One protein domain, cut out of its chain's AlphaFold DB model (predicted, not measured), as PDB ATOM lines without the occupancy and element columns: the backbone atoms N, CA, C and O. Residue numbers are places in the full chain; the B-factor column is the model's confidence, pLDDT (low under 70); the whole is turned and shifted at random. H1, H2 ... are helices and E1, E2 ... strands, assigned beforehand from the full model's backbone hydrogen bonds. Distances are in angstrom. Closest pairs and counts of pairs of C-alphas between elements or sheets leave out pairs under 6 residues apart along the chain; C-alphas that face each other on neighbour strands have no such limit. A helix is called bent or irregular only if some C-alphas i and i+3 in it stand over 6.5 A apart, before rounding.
ATOM      1  N   LYS A 234      17.248 -53.563  40.610       97.12
ATOM      2  CA  LYS A 234      17.856 -52.327  40.079       97.12
ATOM      3  C   LYS A 234      18.366 -51.408  41.188       97.12
ATOM      4  O   LYS A 234      19.460 -50.857  41.077       97.12
ATOM      5  N   LEU A 235      17.605 -51.261  42.272       96.50
ATOM      6  CA  LEU A 235      18.026 -50.466  43.427       96.50
ATOM      7  C   LEU A 235      19.189 -51.123  44.185       96.50
ATOM      8  O   LEU A 235      20.073 -50.408  44.655       96.50
ATOM      9  N   LEU A 236      19.231 -52.454  44.247       98.00
ATOM     10  CA  LEU A 236      20.334 -53.220  44.824       98.00
ATOM     11  C   LEU A 236      21.632 -53.025  44.033       98.00
ATOM     12  O   LEU A 236      22.666 -52.716  44.624       98.00
ATOM     13  N   ASN A 237      21.572 -53.118  42.703       98.44
ATOM     14  CA  ASN A 237      22.716 -52.850  41.826       98.44
ATOM     15  C   ASN A 237      23.233 -51.421  42.028       98.44
ATOM     16  O   ASN A 237      24.425 -51.200  42.250       98.44
ATOM     17  N   TYR A 238      22.323 -50.447  42.057       97.50
ATOM     18  CA  TYR A 238      22.677 -49.055  42.297       97.50
ATOM     19  C   TYR A 238      23.330 -48.828  43.674       97.50
ATOM     20  O   TYR A 238      24.367 -48.167  43.776       97.50
ATOM     21  N   ALA A 239      22.773 -49.425  44.729       96.25
ATOM     22  CA  ALA A 239      23.325 -49.369  46.078       96.25
ATOM     23  C   ALA A 239      24.734 -49.984  46.147       96.25
ATOM     24  O   ALA A 239      25.645 -49.382  46.717       96.25
ATOM     25  N   ASN A 240      24.938 -51.144  45.514       97.56
ATOM     26  CA  ASN A 240      26.241 -51.806  45.431       97.56
ATOM     27  C   ASN A 240      27.290 -50.925  44.742       97.56
ATOM     28  O   ASN A 240      28.407 -50.806  45.248       97.56
ATOM     29  N   ILE A 241      26.926 -50.250  43.647       98.25
ATOM     30  CA  ILE A 241      27.807 -49.299  42.954       98.25
ATOM     31  C   ILE A 241      28.209 -48.143  43.876       98.25
ATOM     32  O   ILE A 241      29.392 -47.814  43.970       98.25
ATOM     33  N   ILE A 242      27.253 -47.544  44.594       95.00
ATOM     34  CA  ILE A 242      27.540 -46.463  45.549       95.00
ATOM     35  C   ILE A 242      28.487 -46.960  46.645       95.00
ATOM     36  O   ILE A 242      29.495 -46.321  46.930       95.00
ATOM     37  N   ILE A 243      28.210 -48.113  47.247       93.88
ATOM     38  CA  ILE A 243      29.037 -48.660  48.330       93.88
ATOM     39  C   ILE A 243      30.450 -48.977  47.836       93.88
ATOM     40  O   ILE A 243      31.428 -48.667  48.523       93.88
ATOM     41  N   ALA A 244      30.577 -49.552  46.640       96.19
ATOM     42  CA  ALA A 244      31.865 -49.800  46.008       96.19
ATOM     43  C   ALA A 244      32.632 -48.497  45.755       96.19
ATOM     44  O   ALA A 244      33.831 -48.451  46.015       96.19
ATOM     45  N   PHE A 245      31.954 -47.426  45.333       95.62
ATOM     46  CA  PHE A 245      32.562 -46.103  45.169       95.62
ATOM     47  C   PHE A 245      33.118 -45.569  46.495       95.62
ATOM     48  O   PHE A 245      34.263 -45.122  46.556       95.62
ATOM     49  N   TYR A 246      32.338 -45.660  47.577       91.94
ATOM     50  CA  TYR A 246      32.772 -45.235  48.911       91.94
ATOM     51  C   TYR A 246      33.986 -46.022  49.411       91.94
ATOM     52  O   TYR A 246      34.910 -45.430  49.967       91.94
ATOM     53  N   LYS A 247      33.997 -47.343  49.192       92.06
ATOM     54  CA  LYS A 247      35.124 -48.220  49.538       92.06
ATOM     55  C   LYS A 247      36.356 -47.913  48.696       92.06
ATOM     56  O   LYS A 247      37.441 -47.768  49.247       92.06
ATOM     57  N   TYR A 248      36.183 -47.774  47.384       95.50
ATOM     58  CA  TYR A 248      37.280 -47.524  46.459       95.50
ATOM     59  C   TYR A 248      37.991 -46.210  46.763       95.50
ATOM     60  O   TYR A 248      39.214 -46.186  46.767       95.50
ATOM     61  N   PHE A 249      37.260 -45.139  47.070       93.81
ATOM     62  CA  PHE A 249      37.858 -43.844  47.397       93.81
ATOM     63  C   PHE A 249      38.081 -43.607  48.897       93.81
ATOM     64  O   PHE A 249      38.396 -42.483  49.279       93.81
ATOM     65  N   GLU A 250      37.911 -44.629  49.745       91.19
ATOM     66  CA  GLU A 250      38.143 -44.558  51.200       91.19
ATOM     67  C   GLU A 250      37.567 -43.278  51.824       91.19
ATOM     68  O   GLU A 250      38.261 -42.490  52.466       91.19
ATOM     69  N   ILE A 251      36.291 -43.020  51.543       87.00
ATOM     70  CA  ILE A 251      35.689 -41.719  51.821       87.00
ATOM     71  C   ILE A 251      35.549 -41.474  53.327       87.00
ATOM     72  O   ILE A 251      34.728 -42.088  54.011       87.00
ATOM     73  N   GLU A 252      36.288 -40.490  53.827       82.56
ATOM     74  CA  GLU A 252      36.209 -40.025  55.208       82.56
ATOM     75  C   GLU A 252      35.151 -38.919  55.304       82.56
ATOM     76  O   GLU A 252      35.271 -37.853  54.695       82.56
ATOM     77  N   SER A 253      34.102 -39.150  56.091       73.25
ATOM     78  CA  SER A 253      33.067 -38.151  56.359       73.25
ATOM     79  C   SER A 253      33.132 -37.718  57.807       73.25
ATOM     80  O   SER A 253      32.923 -38.522  58.710       73.25
ATOM     81  N   ALA A 254      33.345 -36.426  58.035       62.69
ATOM     82  CA  ALA A 254      33.238 -35.854  59.370       62.69
ATOM     83  C   ALA A 254      31.789 -35.434  59.723       62.69
ATOM     84  O   ALA A 254      31.542 -34.892  60.804       62.69
ATOM     85  N   GLY A 255      30.821 -35.698  58.834       62.66
ATOM     86  CA  GLY A 255      29.405 -35.378  59.011       62.66
ATOM     87  C   GLY A 255      28.979 -34.027  58.420       62.66
ATOM     88  O   GLY A 255      29.707 -33.378  57.667       62.66
ATOM     89  N   TYR A 256      27.752 -33.620  58.747       58.66
ATOM     90  CA  TYR A 256      27.102 -32.405  58.244       58.66
ATOM     91  C   TYR A 256      27.879 -31.124  58.601       58.66
ATOM     92  O   TYR A 256      28.384 -31.002  59.717       58.66
ATOM     93  N   TYR A 257      28.004 -30.184  57.652       62.03
ATOM     94  CA  TYR A 257      28.838 -28.968  57.738       62.03
ATOM     95  C   TYR A 257      30.338 -29.181  57.980       62.03
ATOM     96  O   TYR A 257      31.075 -28.206  58.159       62.03
ATOM     97  N   LYS A 258      30.829 -30.424  57.950       68.69
ATOM     98  CA  LYS A 258      32.250 -30.716  58.142       68.69
ATOM     99  C   LYS A 258      32.962 -30.999  56.817       68.69
ATOM    100  O   LYS A 258      32.350 -31.120  55.752       68.69
ATOM    101  N   PHE A 259      34.289 -31.048  56.893       70.44
ATOM    102  CA  PHE A 259      35.135 -31.453  55.778       70.44
ATOM    103  C   PHE A 259      34.989 -32.955  55.533       70.44
ATOM    104  O   PHE A 259      35.084 -33.756  56.459       70.44
ATOM    105  N   ASN A 260      34.734 -33.310  54.281       81.38
ATOM    106  CA  ASN A 260      34.725 -34.678  53.791       81.38
ATOM    107  C   ASN A 260      35.947 -34.857  52.890       81.38
ATOM    108  O   ASN A 260      36.256 -33.955  52.107       81.38
ATOM    109  N   THR A 261      36.607 -36.003  52.981       88.25
ATOM    110  CA  THR A 261      37.797 -36.317  52.189       88.25
ATOM    111  C   THR A 261      37.510 -37.517  51.305       88.25
ATOM    112  O   THR A 261      37.059 -38.555  51.781       88.25
ATOM    113  N   ILE A 262      37.806 -37.388  50.016       92.38
ATOM    114  CA  ILE A 262      37.819 -38.497  49.059       92.38
ATOM    115  C   ILE A 262      39.282 -38.790  48.741       92.38
ATOM    116  O   ILE A 262      40.011 -37.902  48.286       92.38
ATOM    117  N   LYS A 263      39.729 -40.015  49.014       94.94
ATOM    118  CA  LYS A 263      41.109 -40.429  48.773       94.94
ATOM    119  C   LYS A 263      41.269 -40.885  47.329       94.94
ATOM    120  O   LYS A 263      40.601 -41.824  46.916       94.94
ATOM    121  N   ILE A 264      42.159 -40.259  46.572       96.75
ATOM    122  CA  ILE A 264      42.343 -40.483  45.132       96.75
ATOM    123  C   ILE A 264      43.747 -41.001  44.820       96.75
ATOM    124  O   ILE A 264      44.681 -40.788  45.588       96.75
ATOM    125  N   SER A 265      43.919 -41.670  43.681       95.81
ATOM    126  CA  SER A 265      45.252 -42.053  43.211       95.81
ATOM    127  C   SER A 265      46.079 -40.822  42.810       95.81
ATOM    128  O   SER A 265      45.536 -39.776  42.431       95.81
ATOM    129  N   GLN A 266      47.408 -40.961  42.837       95.81
ATOM    130  CA  GLN A 266      48.328 -39.944  42.314       95.81
ATOM    131  C   GLN A 266      48.011 -39.605  40.846       95.81
ATOM    132  O   GLN A 266      48.072 -38.442  40.452       95.81
ATOM    133  N   ASP A 267      47.617 -40.599  40.048       95.88
ATOM    134  CA  ASP A 267      47.269 -40.414  38.638       95.88
ATOM    135  C   ASP A 267      46.020 -39.549  38.455       95.88
ATOM    136  O   ASP A 267      46.012 -38.648  37.612       95.88
ATOM    137  N   VAL A 268      44.971 -39.770  39.254       96.56
ATOM    138  CA  VAL A 268      43.776 -38.912  39.240       96.56
ATOM    139  C   VAL A 268      44.124 -37.498  39.691       96.56
ATOM    140  O   VAL A 268      43.707 -36.541  39.040       96.56
ATOM    141  N   TYR A 269      44.924 -37.345  40.751       96.25
ATOM    142  CA  TYR A 269      45.366 -36.028  41.217       96.25
ATOM    143  C   TYR A 269      46.101 -35.270  40.107       96.25
ATOM    144  O   TYR A 269      45.749 -34.133  39.785       96.25
ATOM    145  N   ASN A 270      47.069 -35.929  39.464       95.19
ATOM    146  CA  ASN A 270      47.848 -35.357  38.371       95.19
ATOM    147  C   ASN A 270      46.956 -34.977  37.184       95.19
ATOM    148  O   ASN A 270      47.127 -33.895  36.629       95.19
ATOM    149  N   LYS A 271      45.974 -35.813  36.815       95.62
ATOM    150  CA  LYS A 271      44.990 -35.478  35.770       95.62
ATOM    151  C   LYS A 271      44.216 -34.205  36.111       95.62
ATOM    152  O   LYS A 271      44.072 -33.347  35.248       95.62
ATOM    153  N   ILE A 272      43.761 -34.054  37.358       94.38
ATOM    154  CA  ILE A 272      43.013 -32.863  37.787       94.38
ATOM    155  C   ILE A 272      43.893 -31.608  37.737       94.38
ATOM    156  O   ILE A 272      43.455 -30.577  37.230       94.38
ATOM    157  N   VAL A 273      45.124 -31.679  38.251       93.06
ATOM    158  CA  VAL A 273      46.043 -30.529  38.292       93.06
ATOM    159  C   VAL A 273      46.508 -30.128  36.891       93.06
ATOM    160  O   VAL A 273      46.484 -28.943  36.551       93.06
ATOM    161  N   ASN A 274      46.870 -31.101  36.054       92.62
ATOM    162  CA  ASN A 274      47.411 -30.857  34.715       92.62
ATOM    163  C   ASN A 274      46.347 -30.427  33.693       92.62
ATOM    164  O   ASN A 274      46.697 -29.898  32.642       92.62
ATOM    165  N   ASP A 275      45.059 -30.591  34.004       85.31
ATOM    166  CA  ASP A 275      43.952 -30.039  33.213       85.31
ATOM    167  C   ASP A 275      43.913 -28.490  33.251       85.31
ATOM    168  O   ASP A 275      43.217 -27.840  32.470       85.31
ATOM    169  N   GLY A 276      44.689 -27.862  34.146       76.88
ATOM    170  CA  GLY A 276      45.038 -26.435  34.129       76.88
ATOM    171  C   GLY A 276      43.931 -25.477  34.580       76.88
ATOM    172  O   GLY A 276      44.219 -24.374  35.037       76.88
ATOM    173  N   LYS A 277      42.661 -25.890  34.499       83.56
ATOM    174  CA  LYS A 277      41.502 -25.084  34.918       83.56
ATOM    175  C   LYS A 277      40.914 -25.505  36.262       83.56
ATOM    176  O   LYS A 277      40.074 -24.774  36.777       83.56
ATOM    177  N   LEU A 278      41.329 -26.653  36.815       89.25
ATOM    178  CA  LEU A 278      40.839 -27.196  38.093       89.25
ATOM    179  C   LEU A 278      39.300 -27.224  38.170       89.25
ATOM    180  O   LEU A 278      38.701 -26.886  39.193       89.25
ATOM    181  N   LEU A 279      38.644 -27.583  37.063       89.94
ATOM    182  CA  LEU A 279      37.186 -27.581  36.973       89.94
ATOM    183  C   LEU A 279      36.602 -28.733  37.786       89.94
ATOM    184  O   LEU A 279      37.005 -29.885  37.619       89.94
ATOM    185  N   TRP A 280      35.594 -28.429  38.606       89.94
ATOM    186  CA  TRP A 280      34.866 -29.436  39.381       89.94
ATOM    187  C   TRP A 280      34.322 -30.564  38.491       89.94
ATOM    188  O   TRP A 280      34.533 -31.740  38.779       89.94
ATOM    189  N   ASP A 281      33.700 -30.198  37.367       89.75
ATOM    190  CA  ASP A 281      33.129 -31.143  36.401       89.75
ATOM    191  C   ASP A 281      34.184 -32.102  35.815       89.75
ATOM    192  O   ASP A 281      33.901 -33.279  35.587       89.75
ATOM    193  N   ASN A 282      35.411 -31.619  35.593       92.69
ATOM    194  CA  ASN A 282      36.498 -32.458  35.090       92.69
ATOM    195  C   ASN A 282      37.010 -33.394  36.185       92.69
ATOM    196  O   ASN A 282      37.259 -34.567  35.919       92.69
ATOM    197  N   ALA A 283      37.086 -32.925  37.429       93.25
ATOM    198  CA  ALA A 283      37.491 -33.773  38.538       93.25
ATOM    199  C   ALA A 283      36.506 -34.919  38.804       93.25
ATOM    200  O   ALA A 283      36.937 -36.066  38.893       93.25
ATOM    201  N   ILE A 284      35.193 -34.659  38.840       93.44
ATOM    202  CA  ILE A 284      34.201 -35.741  38.989       93.44
ATOM    203  C   ILE A 284      34.207 -36.697  37.790       93.44
ATOM    204  O   ILE A 284      33.977 -37.893  37.962       93.44
ATOM    205  N   LYS A 285      34.526 -36.207  36.583       94.81
ATOM    206  CA  LYS A 285      34.739 -37.063  35.411       94.81
ATOM    207  C   LYS A 285      35.933 -37.996  35.627       94.81
ATOM    208  O   LYS A 285      35.788 -39.195  35.422       94.81
ATOM    209  N   TYR A 286      37.078 -37.474  36.068       96.69
ATOM    210  CA  TYR A 286      38.261 -38.296  36.326       96.69
ATOM    211  C   TYR A 286      38.030 -39.317  37.445       96.69
ATOM    212  O   TYR A 286      38.433 -40.463  37.280       96.69
ATOM    213  N   LEU A 287      37.326 -38.945  38.522       96.62
ATOM    214  CA  LEU A 287      36.908 -39.879  39.577       96.62
ATOM    215  C   LEU A 287      36.033 -41.005  39.022       96.62
ATOM    216  O   LEU A 287      36.283 -42.178  39.279       96.62
ATOM    217  N   ARG A 288      35.004 -40.663  38.240       97.00
ATOM    218  CA  ARG A 288      34.122 -41.656  37.622       97.00
ATOM    219  C   ARG A 288      34.911 -42.608  36.727       97.00
ATOM    220  O   ARG A 288      34.716 -43.815  36.819       97.00
ATOM    221  N   ASP A 289      35.752 -42.070  35.851       97.31
ATOM    222  CA  ASP A 289      36.486 -42.868  34.869       97.31
ATOM    223  C   ASP A 289      37.479 -43.815  35.564       97.31
ATOM    224  O   ASP A 289      37.549 -44.984  35.198       97.31
ATOM    225  N   ASP A 290      38.170 -43.347  36.609       97.56
ATOM    226  CA  ASP A 290      39.067 -44.149  37.456       97.56
ATOM    227  C   ASP A 290      38.315 -45.257  38.212       97.56
ATOM    228  O   ASP A 290      38.696 -46.427  38.176       97.56
ATOM    229  N   PHE A 291      37.170 -44.924  38.815       98.25
ATOM    230  CA  PHE A 291      36.330 -45.897  39.505       98.25
ATOM    231  C   PHE A 291      35.814 -46.990  38.569       98.25
ATOM    232  O   PHE A 291      35.960 -48.167  38.894       98.25
ATOM    233  N   LYS A 292      35.252 -46.634  37.404       97.50
ATOM    234  CA  LYS A 292      34.620 -47.599  36.482       97.50
ATOM    235  C   LYS A 292      35.597 -48.633  35.916       97.50
ATOM    236  O   LYS A 292      35.155 -49.715  35.546       97.50
ATOM    237  N   VAL A 293      36.895 -48.329  35.860       96.38
ATOM    238  CA  VAL A 293      37.930 -49.284  35.414       96.38
ATOM    239  C   VAL A 293      38.579 -50.055  36.567       96.38
ATOM    240  O   VAL A 293      39.352 -50.982  36.332       96.38
ATOM    241  N   SER A 294      38.281 -49.692  37.816       96.62
ATOM    242  CA  SER A 294      38.839 -50.355  38.991       96.62
ATOM    243  C   SER A 294      38.265 -51.764  39.183       96.62
ATOM    244  O   SER A 294      37.126 -52.061  38.812       96.62
ATOM    245  N   ASN A 295      39.019 -52.622  39.876       95.12
ATOM    246  CA  ASN A 295      38.541 -53.947  40.294       95.12
ATOM    247  C   ASN A 295      37.360 -53.883  41.285       95.12
ATOM    248  O   ASN A 295      36.744 -54.908  41.542       95.12
ATOM    249  N   PHE A 296      37.042 -52.708  41.841       93.75
ATOM    250  CA  PHE A 296      35.863 -52.509  42.688       93.75
ATOM    251  C   PHE A 296      34.570 -52.347  41.881       93.75
ATOM    252  O   PHE A 296      33.501 -52.548  42.449       93.75
ATOM    253  N   ALA A 297      34.647 -51.956  40.603       96.75
ATOM    254  CA  ALA A 297      33.471 -51.541  39.834       96.75
ATOM    255  C   ALA A 297      33.274 -52.273  38.508       96.75
ATOM    256  O   ALA A 297      32.135 -52.435  38.084       96.75
ATOM    257  N   LYS A 298      34.359 -52.672  37.834       94.12
ATOM    258  CA  LYS A 298      34.318 -53.116  36.429       94.12
ATOM    259  C   LYS A 298      33.372 -54.300  36.167       94.12
ATOM    260  O   LYS A 298      32.845 -54.404  35.065       94.12
ATOM    261  N   ASP A 299      33.154 -55.137  37.182       96.25
ATOM    262  CA  ASP A 299      32.320 -56.342  37.125       96.25
ATOM    263  C   ASP A 299      30.991 -56.182  37.895       96.25
ATOM    264  O   ASP A 299      30.285 -57.163  38.110       96.25
ATOM    265  N   LEU A 300      30.648 -54.970  38.358       98.12
ATOM    266  CA  LEU A 300      29.365 -54.723  39.021       98.12
ATOM    267  C   LEU A 300      28.225 -54.679  38.003       98.12
ATOM    268  O   LEU A 300      28.314 -53.995  36.978       98.12
ATOM    269  N   ASP A 301      27.116 -55.329  38.347       98.19
ATOM    270  CA  ASP A 301      25.885 -55.256  37.569       98.19
ATOM    271  C   ASP A 301      25.424 -53.803  37.399       98.19
ATOM    272  O   ASP A 301      25.477 -52.994  38.327       98.19
ATOM    273  N   ASP A 302      24.959 -53.474  36.192       98.00
ATOM    274  CA  ASP A 302      24.476 -52.146  35.805       98.00
ATOM    275  C   ASP A 302      25.487 -50.989  35.976       98.00
ATOM    276  O   ASP A 302      25.105 -49.815  35.955       98.00
ATOM    277  N   ILE A 303      26.797 -51.257  36.077       97.88
ATOM    278  CA  ILE A 303      27.819 -50.194  36.154       97.88
ATOM    279  C   ILE A 303      27.795 -49.254  34.933       97.88
ATOM    280  O   ILE A 303      28.179 -48.080  35.007       97.88
ATOM    281  N   ASN A 304      27.310 -49.731  33.787       96.75
ATOM    282  CA  ASN A 304      27.074 -48.921  32.593       96.75
ATOM    283  C   ASN A 304      25.986 -47.851  32.803       96.75
ATOM    284  O   ASN A 304      26.102 -46.786  32.200       96.75
ATOM    285  N   LEU A 305      25.016 -48.081  33.694       97.06
ATOM    286  CA  LEU A 305      23.950 -47.133  34.045       97.06
ATOM    287  C   LEU A 305      24.392 -46.069  35.055       97.06
ATOM    288  O   LEU A 305      23.623 -45.159  35.350       97.06
ATOM    289  N   PHE A 306      25.615 -46.160  35.586       97.31
ATOM    290  CA  PHE A 306      26.140 -45.223  36.575       97.31
ATOM    291  C   PHE A 306      27.013 -44.116  35.965       97.31
ATOM    292  O   PHE A 306      27.941 -44.371  35.181       97.31
ATOM    293  N   THR A 307      26.784 -42.879  36.418       95.94
ATOM    294  CA  THR A 307      27.702 -41.746  36.229       95.94
ATOM    295  C   THR A 307      27.687 -40.806  37.434       95.94
ATOM    296  O   THR A 307      26.737 -40.777  38.212       95.94
ATOM    297  N   LEU A 308      28.731 -39.986  37.547       94.00
ATOM    298  CA  LEU A 308      28.716 -38.797  38.392       94.00
ATOM    299  C   LEU A 308      28.237 -37.580  37.596       94.00
ATOM    300  O   LEU A 308      28.524 -37.464  36.400       94.00
ATOM    301  N   GLY A 309      27.535 -36.671  38.266       89.38
ATOM    302  CA  GLY A 309      27.040 -35.425  37.696       89.38
ATOM    303  C   GLY A 309      27.132 -34.239  38.655       89.38
ATOM    304  O   GLY A 309      27.433 -34.386  39.839       89.38
ATOM    305  N   ASN A 310      26.868 -33.054  38.103       85.62
ATOM    306  CA  ASN A 310      26.758 -31.795  38.831       85.62
ATOM    307  C   ASN A 310      25.509 -31.020  38.364       85.62
ATOM    308  O   ASN A 310      25.565 -30.282  37.376       85.62
ATOM    309  N   ARG A 311      24.374 -31.188  39.057       77.62
ATOM    310  CA  ARG A 311      23.094 -30.546  38.690       77.62
ATOM    311  C   ARG A 311      23.176 -29.023  38.745       77.62
ATOM    312  O   ARG A 311      22.552 -28.337  37.939       77.62
ATOM    313  N   ASP A 312      23.971 -28.496  39.669       73.62
ATOM    314  CA  ASP A 312      24.096 -27.058  39.903       73.62
ATOM    315  C   ASP A 312      25.002 -26.352  38.877       73.62
ATOM    316  O   ASP A 312      25.148 -25.134  38.942       73.62
ATOM    317  N   LYS A 313      25.541 -27.063  37.873       72.31
ATOM    318  CA  LYS A 313      26.297 -26.462  36.758       72.31
ATOM    319  C   LYS A 313      25.545 -25.314  36.072       72.31
ATOM    320  O   LYS A 313      26.161 -24.365  35.592       72.31
ATOM    321  N   VAL A 314      24.213 -25.380  36.042       65.94
ATOM    322  CA  VAL A 314      23.355 -24.318  35.489       65.94
ATOM    323  C   VAL A 314      23.470 -22.991  36.252       65.94
ATOM    324  O   VAL A 314      23.166 -21.943  35.695       65.94
ATOM    325  N   LEU A 315      23.934 -23.026  37.505       67.88
ATOM    326  CA  LEU A 315      24.147 -21.861  38.371       67.88
ATOM    327  C   LEU A 315      25.572 -21.293  38.264       67.88
ATOM    328  O   LEU A 315      25.901 -20.324  38.947       67.88
ATOM    329  N   GLY A 316      26.428 -21.890  37.429       73.56
ATOM    330  CA  GLY A 316      27.785 -21.427  37.158       73.56
ATOM    331  C   GLY A 316      28.843 -22.526  37.262       73.56
ATOM    332  O   GLY A 316      28.579 -23.668  37.629       73.56
ATOM    333  N   THR A 317      30.087 -22.160  36.950       81.69
ATOM    334  CA  THR A 317      31.238 -23.072  36.971       81.69
ATOM    335  C   THR A 317      31.930 -23.092  38.333       81.69
ATOM    336  O   THR A 317      32.416 -22.062  38.800       81.69
ATOM    337  N   ALA A 318      32.013 -24.269  38.956       84.75
ATOM    338  CA  ALA A 318      32.739 -24.476  40.205       84.75
ATOM    339  C   ALA A 318      34.190 -24.930  39.970       84.75
ATOM    340  O   ALA A 318      34.489 -25.657  39.018       84.75
ATOM    341  N   TYR A 319      35.080 -24.520  40.877       87.81
ATOM    342  CA  TYR A 319      36.526 -24.725  40.780       87.81
ATOM    343  C   TYR A 319      37.097 -25.360  42.048       87.81
ATOM    344  O   TYR A 319      36.633 -25.104  43.166       87.81
ATOM    345  N   LEU A 320      38.158 -26.135  41.858       90.25
ATOM    346  CA  LEU A 320      39.039 -26.622  42.908       90.25
ATOM    347  C   LEU A 320      40.234 -25.678  43.081       90.25
ATOM    348  O   LEU A 320      40.575 -24.887  42.200       90.25
ATOM    349  N   THR A 321      40.894 -25.789  44.223       90.31
ATOM    350  CA  THR A 321      42.162 -25.131  44.536       90.31
ATOM    351  C   THR A 321      43.148 -26.156  45.066       90.31
ATOM    352  O   THR A 321      42.766 -27.040  45.834       90.31
ATOM    353  N   VAL A 322      44.421 -26.014  44.702       92.06
ATOM    354  CA  VAL A 322      45.511 -26.786  45.307       92.06
ATOM    355  C   VAL A 322      45.733 -26.254  46.720       92.06
ATOM    356  O   VAL A 322      46.173 -25.121  46.890       92.06
ATOM    357  N   ALA A 323      45.376 -27.046  47.730       90.00
ATOM    358  CA  ALA A 323      45.596 -26.685  49.129       90.00
ATOM    359  C   ALA A 323      47.044 -26.972  49.547       90.00
ATOM    360  O   ALA A 323      47.642 -26.205  50.295       90.00
ATOM    361  N   ASN A 324      47.605 -28.076  49.052       91.25
ATOM    362  CA  ASN A 324      49.013 -28.444  49.170       91.25
ATOM    363  C   ASN A 324      49.360 -29.500  48.096       91.25
ATOM    364  O   ASN A 324      48.515 -29.856  47.270       91.25
ATOM    365  N   SER A 325      50.593 -30.018  48.118       90.56
ATOM    366  CA  SER A 325      51.102 -30.985  47.133       90.56
ATOM    367  C   SER A 325      50.350 -32.320  47.080       90.56
ATOM    368  O   SER A 325      50.552 -33.076  46.137       90.56
ATOM    369  N   THR A 326      49.505 -32.627  48.065       92.19
ATOM    370  CA  THR A 326      48.741 -33.882  48.136       92.19
ATOM    371  C   THR A 326      47.235 -33.672  48.259       92.19
ATOM    372  O   THR A 326      46.488 -34.648  48.255       92.19
ATOM    373  N   THR A 327      46.761 -32.424  48.331       93.31
ATOM    374  CA  THR A 327      45.354 -32.122  48.603       93.31
ATOM    375  C   THR A 327      44.810 -31.037  47.681       93.31
ATOM    376  O   THR A 327      45.323 -29.917  47.618       93.31
ATOM    377  N   LEU A 328      43.692 -31.349  47.026       92.50
ATOM    378  CA  LEU A 328      42.803 -30.396  46.368       92.50
ATOM    379  C   LEU A 328      41.611 -30.114  47.281       92.50
ATOM    380  O   LEU A 328      41.133 -31.001  47.984       92.50
ATOM    381  N   GLN A 329      41.105 -28.889  47.261       89.31
ATOM    382  CA  GLN A 329      39.905 -28.507  48.000       89.31
ATOM    383  C   GLN A 329      38.946 -27.757  47.097       89.31
ATOM    384  O   GLN A 329      39.359 -27.020  46.201       89.31
ATOM    385  N   ASN A 330      37.654 -27.919  47.349       82.44
ATOM    386  CA  ASN A 330      36.657 -27.057  46.749       82.44
ATOM    387  C   ASN A 330      36.870 -25.605  47.207       82.44
ATOM    388  O   ASN A 330      37.031 -25.323  48.399       82.44
ATOM    389  N   LYS A 331      36.831 -24.651  46.274       71.25
ATOM    390  CA  LYS A 331      36.847 -23.238  46.659       71.25
ATOM    391  C   LYS A 331      35.566 -22.947  47.448       71.25
ATOM    392  O   LYS A 331      34.469 -23.140  46.929       71.25
ATOM    393  N   THR A 332      35.685 -22.515  48.708       56.88
ATOM    394  CA  THR A 332      34.513 -22.083  49.494       56.88
ATOM    395  C   THR A 332      33.934 -20.837  48.830       56.88
ATOM    396  O   THR A 332      34.673 -19.895  48.538       56.88
ATOM    397  N   LEU A 333      32.632 -20.828  48.561       58.09
ATOM    398  CA  LEU A 333      31.993 -19.719  47.857       58.09
ATOM    399  C   LEU A 333      31.181 -18.863  48.817       58.09
ATOM    400  O   LEU A 333      30.509 -19.375  49.709       58.09
ATOM    401  N   LYS A 334      31.259 -17.545  48.607       52.34
ATOM    402  CA  LYS A 334      30.336 -16.578  49.205       52.34
ATOM    403  C   LYS A 334      28.917 -16.864  48.701       52.34
ATOM    404  O   LYS A 334      28.748 -17.405  47.604       52.34
ATOM    405  N   GLU A 335      27.915 -16.505  49.500       53.81
ATOM    406  CA  GLU A 335      26.504 -16.630  49.128       53.81
ATOM    407  C   GLU A 335      26.255 -16.076  47.712       53.81
ATOM    408  O   GLU A 335      26.699 -14.981  47.376       53.81
ATOM    409  N   GLY A 336      25.601 -16.875  46.860       54.72
ATOM    410  CA  GLY A 336      25.318 -16.531  45.458       54.72
ATOM    411  C   GLY A 336      26.351 -16.995  44.417       54.72
ATOM    412  O   GLY A 336      26.145 -16.747  43.234       54.72
ATOM    413  N   GLY A 337      27.437 -17.673  44.812       60.19
ATOM    414  CA  GLY A 337      28.454 -18.190  43.882       60.19
ATOM    415  C   GLY A 337      28.135 -19.547  43.207       60.19
ATOM    416  O   GLY A 337      27.190 -20.230  43.606       60.19
ATOM    417  N   PRO A 338      28.958 -19.973  42.220       64.44
ATOM    418  CA  PRO A 338      28.790 -21.215  41.448       64.44
ATOM    419  C   PRO A 338      28.741 -22.500  42.289       64.44
ATOM    420  O   PRO A 338      29.752 -22.951  42.813       64.44
ATOM    421  N   ARG A 339      27.594 -23.158  42.416       75.56
ATOM    422  CA  ARG A 339      27.490 -24.328  43.305       75.56
ATOM    423  C   ARG A 339      28.045 -25.596  42.644       75.56
ATOM    424  O   ARG A 339      27.864 -25.825  41.455       75.56
ATOM    425  N   TRP A 340      28.726 -26.423  43.435       81.88
ATOM    426  CA  TRP A 340      29.124 -27.781  43.055       81.88
ATOM    427  C   TRP A 340      28.251 -28.809  43.769       81.88
ATOM    428  O   TRP A 340      27.835 -28.612  44.917       81.88
ATOM    429  N   ARG A 341      28.017 -29.932  43.095       83.31
ATOM    430  CA  ARG A 341      27.434 -31.153  43.655       83.31
ATOM    431  C   ARG A 341      28.157 -32.366  43.112       83.31
ATOM    432  O   ARG A 341      28.681 -32.319  41.998       83.31
ATOM    433  N   MET A 342      28.157 -33.436  43.897       87.06
ATOM    434  CA  MET A 342      28.465 -34.762  43.386       87.06
ATOM    435  C   MET A 342      27.199 -35.600  43.429       87.06
ATOM    436  O   MET A 342      26.831 -36.137  44.472       87.06
ATOM    437  N   ASP A 343      26.516 -35.648  42.295       88.00
ATOM    438  CA  ASP A 343      25.313 -36.441  42.109       88.00
ATOM    439  C   ASP A 343      25.715 -37.815  41.566       88.00
ATOM    440  O   ASP A 343      26.457 -37.905  40.590       88.00
ATOM    441  N   PHE A 344      25.233 -38.880  42.192       92.69
ATOM    442  CA  PHE A 344      25.342 -40.251  41.709       92.69
ATOM    443  C   PHE A 344      24.088 -40.485  40.878       92.69
ATOM    444  O   PHE A 344      22.996 -40.431  41.429       92.69
ATOM    445  N   LEU A 345      24.216 -40.642  39.563       92.19
ATOM    446  CA  LEU A 345      23.085 -40.859  38.660       92.19
ATOM    447  C   LEU A 345      23.018 -42.332  38.264       92.19
ATOM    448  O   LEU A 345      24.062 -42.951  38.039       92.19
ATOM    449  N   PHE A 346      21.798 -42.850  38.123       93.69
ATOM    450  CA  PHE A 346      21.529 -44.211  37.669       93.69
ATOM    451  C   PHE A 346      20.379 -44.262  36.649       93.69
ATOM    452  O   PHE A 346      19.290 -43.740  36.905       93.69
ATOM    453  N   GLY A 347      20.633 -44.866  35.485       92.12
ATOM    454  CA  GLY A 347      19.694 -45.013  34.365       92.12
ATOM    455  C   GLY A 347      20.228 -44.370  33.084       92.12
ATOM    456  O   GLY A 347      21.362 -44.621  32.693       92.12
ATOM    457  N   ASP A 348      19.451 -43.475  32.467       84.69
ATOM    458  CA  ASP A 348      19.775 -42.810  31.184       84.69
ATOM    459  C   ASP A 348      20.917 -41.763  31.253       84.69
ATOM    460  O   ASP A 348      21.157 -41.013  30.312       84.69
ATOM    461  N   LEU A 349      21.639 -41.690  32.375       87.19
ATOM    462  CA  LEU A 349      22.793 -40.811  32.610       87.19
ATOM    463  C   LEU A 349      22.508 -39.299  32.489       87.19
ATOM    464  O   LEU A 349      23.437 -38.500  32.346       87.19
ATOM    465  N   THR A 350      21.242 -38.883  32.585       81.19
ATOM    466  CA  THR A 350      20.824 -37.475  32.547       81.19
ATOM    467  C   THR A 350      19.972 -37.119  33.762       81.19
ATOM    468  O   THR A 350      19.191 -37.925  34.254       81.19
ATOM    469  N   PHE A 351      20.057 -35.877  34.246       77.31
ATOM    470  CA  PHE A 351      19.304 -35.441  35.436       77.31
ATOM    471  C   PHE A 351      17.786 -35.533  35.311       77.31
ATOM    472  O   PHE A 351      17.090 -35.589  36.323       77.31
ATOM    473  N   ASN A 352      17.284 -35.488  34.080       74.38
ATOM    474  CA  ASN A 352      15.858 -35.535  33.823       74.38
ATOM    475  C   ASN A 352      15.342 -36.972  33.772       74.38
ATOM    476  O   ASN A 352      14.196 -37.185  34.136       74.38
ATOM    477  N   ASN A 353      16.170 -37.943  33.383       76.75
ATOM    478  CA  ASN A 353      15.720 -39.313  33.127       76.75
ATOM    479  C   ASN A 353      16.355 -40.356  34.062       76.75
ATOM    480  O   ASN A 353      15.976 -41.521  34.022       76.75
ATOM    481  N   SER A 354      17.306 -39.961  34.909       83.81
ATOM    482  CA  SER A 354      17.924 -40.820  35.919       83.81
ATOM    483  C   SER A 354      17.362 -40.557  37.310       83.81
ATOM    484  O   SER A 354      17.045 -39.420  37.670       83.81
ATOM    485  N   ILE A 355      17.339 -41.603  38.134       86.38
ATOM    486  CA  ILE A 355      17.288 -41.426  39.586       86.38
ATOM    487  C   ILE A 355      18.660 -40.957  40.067       86.38
ATOM    488  O   ILE A 355      19.678 -41.265  39.437       86.38
ATOM    489  N   PHE A 356      18.713 -40.220  41.175       85.69
ATOM    490  CA  PHE A 356      20.007 -39.830  41.718       85.69
ATOM    491  C   PHE A 356      20.061 -39.655  43.228       85.69
ATOM    492  O   PHE A 356      19.099 -39.257  43.888       85.69
ATOM    493  N   TYR A 357      21.254 -39.924  43.750       86.38
ATOM    494  CA  TYR A 357      21.653 -39.754  45.138       86.38
ATOM    495  C   TYR A 357      22.711 -38.654  45.230       86.38
ATOM    496  O   TYR A 357      23.756 -38.750  44.591       86.38
ATOM    497  N   THR A 358      22.468 -37.619  46.036       84.56
ATOM    498  CA  THR A 358      23.443 -36.540  46.244       84.56
ATOM    499  C   THR A 358      23.977 -36.552  47.679       84.56
ATOM    500  O   THR A 358      23.383 -35.932  48.571       84.56
ATOM    501  N   PRO A 359      25.116 -37.216  47.934       78.19
ATOM    502  CA  PRO A 359      25.742 -37.201  49.254       78.19
ATOM    503  C   PRO A 359      26.398 -35.865  49.616       78.19
ATOM    504  O   PRO A 359      26.419 -35.509  50.792       78.19
ATOM    505  N   TRP A 360      26.918 -35.107  48.637       79.38
ATOM    506  CA  TRP A 360      27.661 -33.866  48.898       79.38
ATOM    507  C   TRP A 360      27.274 -32.718  47.968       79.38
ATOM    508  O   TRP A 360      27.145 -32.883  46.753       79.38
ATOM    509  N   THR A 361      27.153 -31.522  48.551       77.25
ATOM    510  CA  THR A 361      26.873 -30.261  47.850       77.25
ATOM    511  C   THR A 361      27.587 -29.084  48.501       77.25
ATOM    512  O   THR A 361      27.837 -29.083  49.709       77.25
ATOM    513  N   ALA A 362      27.824 -28.042  47.708       73.81
ATOM    514  CA  ALA A 362      28.443 -26.795  48.143       73.81
ATOM    515  C   ALA A 362      27.709 -26.079  49.283       73.81
ATOM    516  O   ALA A 362      28.334 -25.315  50.013       73.81
ATOM    517  N   THR A 363      26.400 -26.298  49.425       70.56
ATOM    518  CA  THR A 363      25.572 -25.617  50.431       70.56
ATOM    519  C   THR A 363      25.865 -26.113  51.845       70.56
ATOM    520  O   THR A 363      25.808 -25.340  52.796       70.56
ATOM    521  N   TYR A 364      26.176 -27.401  51.988       69.50
ATOM    522  CA  TYR A 364      26.182 -28.071  53.291       69.50
ATOM    523  C   TYR A 364      27.513 -28.735  53.634       69.50
ATOM    524  O   TYR A 364      27.689 -29.200  54.759       69.50
ATOM    525  N   PHE A 365      28.450 -28.799  52.686       72.69
ATOM    526  CA  PHE A 365      29.670 -29.578  52.841       72.69
ATOM    527  C   PHE A 365      30.890 -28.841  52.308       72.69
ATOM    528  O   PHE A 365      30.818 -28.020  51.394       72.69
ATOM    529  N   LYS A 366      32.044 -29.195  52.872       78.19
ATOM    530  CA  LYS A 366      33.349 -28.950  52.259       78.19
ATOM    531  C   LYS A 366      33.921 -30.290  51.829       78.19
ATOM    532  O   LYS A 366      33.747 -31.276  52.546       78.19
ATOM    533  N   LEU A 367      34.571 -30.322  50.673       85.06
ATOM    534  CA  LEU A 367      35.098 -31.550  50.091       85.06
ATOM    535  C   LEU A 367      36.546 -31.350  49.662       85.06
ATOM    536  O   LEU A 367      36.873 -30.387  48.962       85.06
ATOM    537  N   SER A 368      37.401 -32.278  50.067       89.88
ATOM    538  CA  SER A 368      38.786 -32.374  49.633       89.88
ATOM    539  C   SER A 368      39.025 -33.661  48.854       89.88
ATOM    540  O   SER A 368      38.420 -34.700  49.125       89.88
ATOM    541  N   PHE A 369      39.947 -33.586  47.898       94.00
ATOM    542  CA  PHE A 369      40.557 -34.755  47.281       94.00
ATOM    543  C   PHE A 369      41.979 -34.870  47.798       94.00
ATOM    544  O   PHE A 369      42.757 -33.931  47.638       94.00
ATOM    545  N   GLN A 370      42.303 -35.986  48.438       95.56
ATOM    546  CA  GLN A 370      43.617 -36.224  49.024       95.56
ATOM    547  C   GLN A 370      44.249 -37.442  48.365       95.56
ATOM    548  O   GLN A 370      43.574 -38.445  48.170       95.56
ATOM    549  N   ILE A 371      45.529 -37.367  48.020       95.44
ATOM    550  CA  ILE A 371      46.256 -38.523  47.490       95.44
ATOM    551  C   ILE A 371      46.314 -39.616  48.568       95.44
ATOM    552  O   ILE A 371      46.541 -39.305  49.740       95.44
ATOM    553  N   LYS A 372      46.044 -40.860  48.161       91.50
ATOM    554  CA  LYS A 372      46.166 -42.061  48.995       91.50
ATOM    555  C   LYS A 372      47.593 -42.313  49.458       91.50
ATOM    556  O   LYS A 372      48.509 -42.152  48.620       91.50
TER     557      LYS A 372
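AT A GLANCE: This is residues 234 to 372 of the 372 residues of an uncharacterized protein of Spiroplasma sp. NBRC 100390 (UniProt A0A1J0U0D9). Two small sheets share one helix, H3, which lies in the middle of the domain and packs on both: the strongly twisted sheet of E1, E7, E4 and E3, and the sheet of E2, E5 and E6. H2 folds back beside H3 over the first sheet, H1 packs on the second sheet on the same face as H3, and short H4 only grazes the second sheet. The printed part has 139 residues, with four named helices and seven named strands in the order H1 E1 H2 H3 E2 H4 E3 E4 E5 E6 E7. The first sheet runs E1 E7 E4 E3 and is mixed, the second runs E2 E5 E6 and is antiparallel, and the class is mixed, helices and strands. The whole is compact and rounded, with a radius of gyration of the C-alphas of 14.4 A and spans of 39 by 31 by 29 A.

HOW THE PARTS SIT: H1, residues 234 to 248, is on the sheet of E2, residues 306 to 309, E5, residues 341 to 347, and E6, residues 354 to 361. Its height over the sheet is 8.7 A, and it lies over E5, slantwise to the strands at 38 degrees on the local plane; the closest C-alphas of the two, Tyr 238 and Phe 346, are 6.8 A apart. E1, residues 259 to 264, is an edge strand and the parallel neighbour of E7, residues 366 to 371, with N 262 and O 368 at 2.9 A. H2, residues 266 to 274, and H3, residues 280 to 293, form a helical hairpin: they touch at a shallow tilt of 29 degrees, opposite ways, closest at the C-alphas of Ile 272 and Ala 283, 5.6 A. They lie on the same face of the sheet of E1, E7, E4, residues 327 to 330, and E3, residues 320 to 324, two layers with helices on one face. H2 has a height over this sheet of 9.3 A, and the closest C-alphas of H2 and E7, Gln 266 and Ile 371, are 5.8 A apart. H3 is also on the sheet E2 E5 E6, at a height of 7.4 A, over E2 and along the strands at 1 degree on the local plane; Arg 288 and Leu 308 have their closest C-alphas, 6.2 A. H1 and H3 share that face, a second set of two layers, and are close but not clearly touching, with the C-alphas of Phe 245 and Phe 291 at 6.8 A. H4, residues 311 to 315, only grazes that sheet with residues 311 to 313. E3 and E4 form a hairpin, with N 321 and O 329 at 2.8 A, and E4 is also antiparallel to E7, with N 328 and O 369 at 2.8 A. E5 is antiparallel to E2, with N 309 and O 343 at 2.8 A, and forms a hairpin with E6, with N 344 and O 357 at 2.8 A. In H1, H2 and H3 every O i to N i+4 pair is within hydrogen-bond range; in H4 it is 0 of 1, beside 1 of 2 O i to N i+3 pairs.

IN THESE COORDINATES: H1 begins at C-alpha 234, (17.856, -52.327, 40.079), and is 21.0 A long. E1 measures 15.7 A, H2 11.9 A and H3 20.5 A, with C-alpha 280 at (34.866, -29.436, 39.381). E2 is 9.9 A and H4 8.8 A; H4 is irregular, with C-alphas 311 and 314 at 7.0 A. E3 is 11.9 A, E4 10.2 A, E5 18.4 A and E6 18.3 A, and E6 bends by 56 degrees at residue 358. E7 is 16.8 A and ends at C-alpha 371, (46.256, -38.523, 47.490).

THE WHOLE: The two C-alphas farthest apart, those of Asp 299 and Glu 335, are 41.9 A from each other. The printed part has no cut, and residue 372 is the chain's last. The link from H3 to E2, residues 294 to 305, is long. The mean pLDDT of the printed part is 86.6, and residues 254 to 258, 314 to 315, 332 to 338 and 364 are under 70.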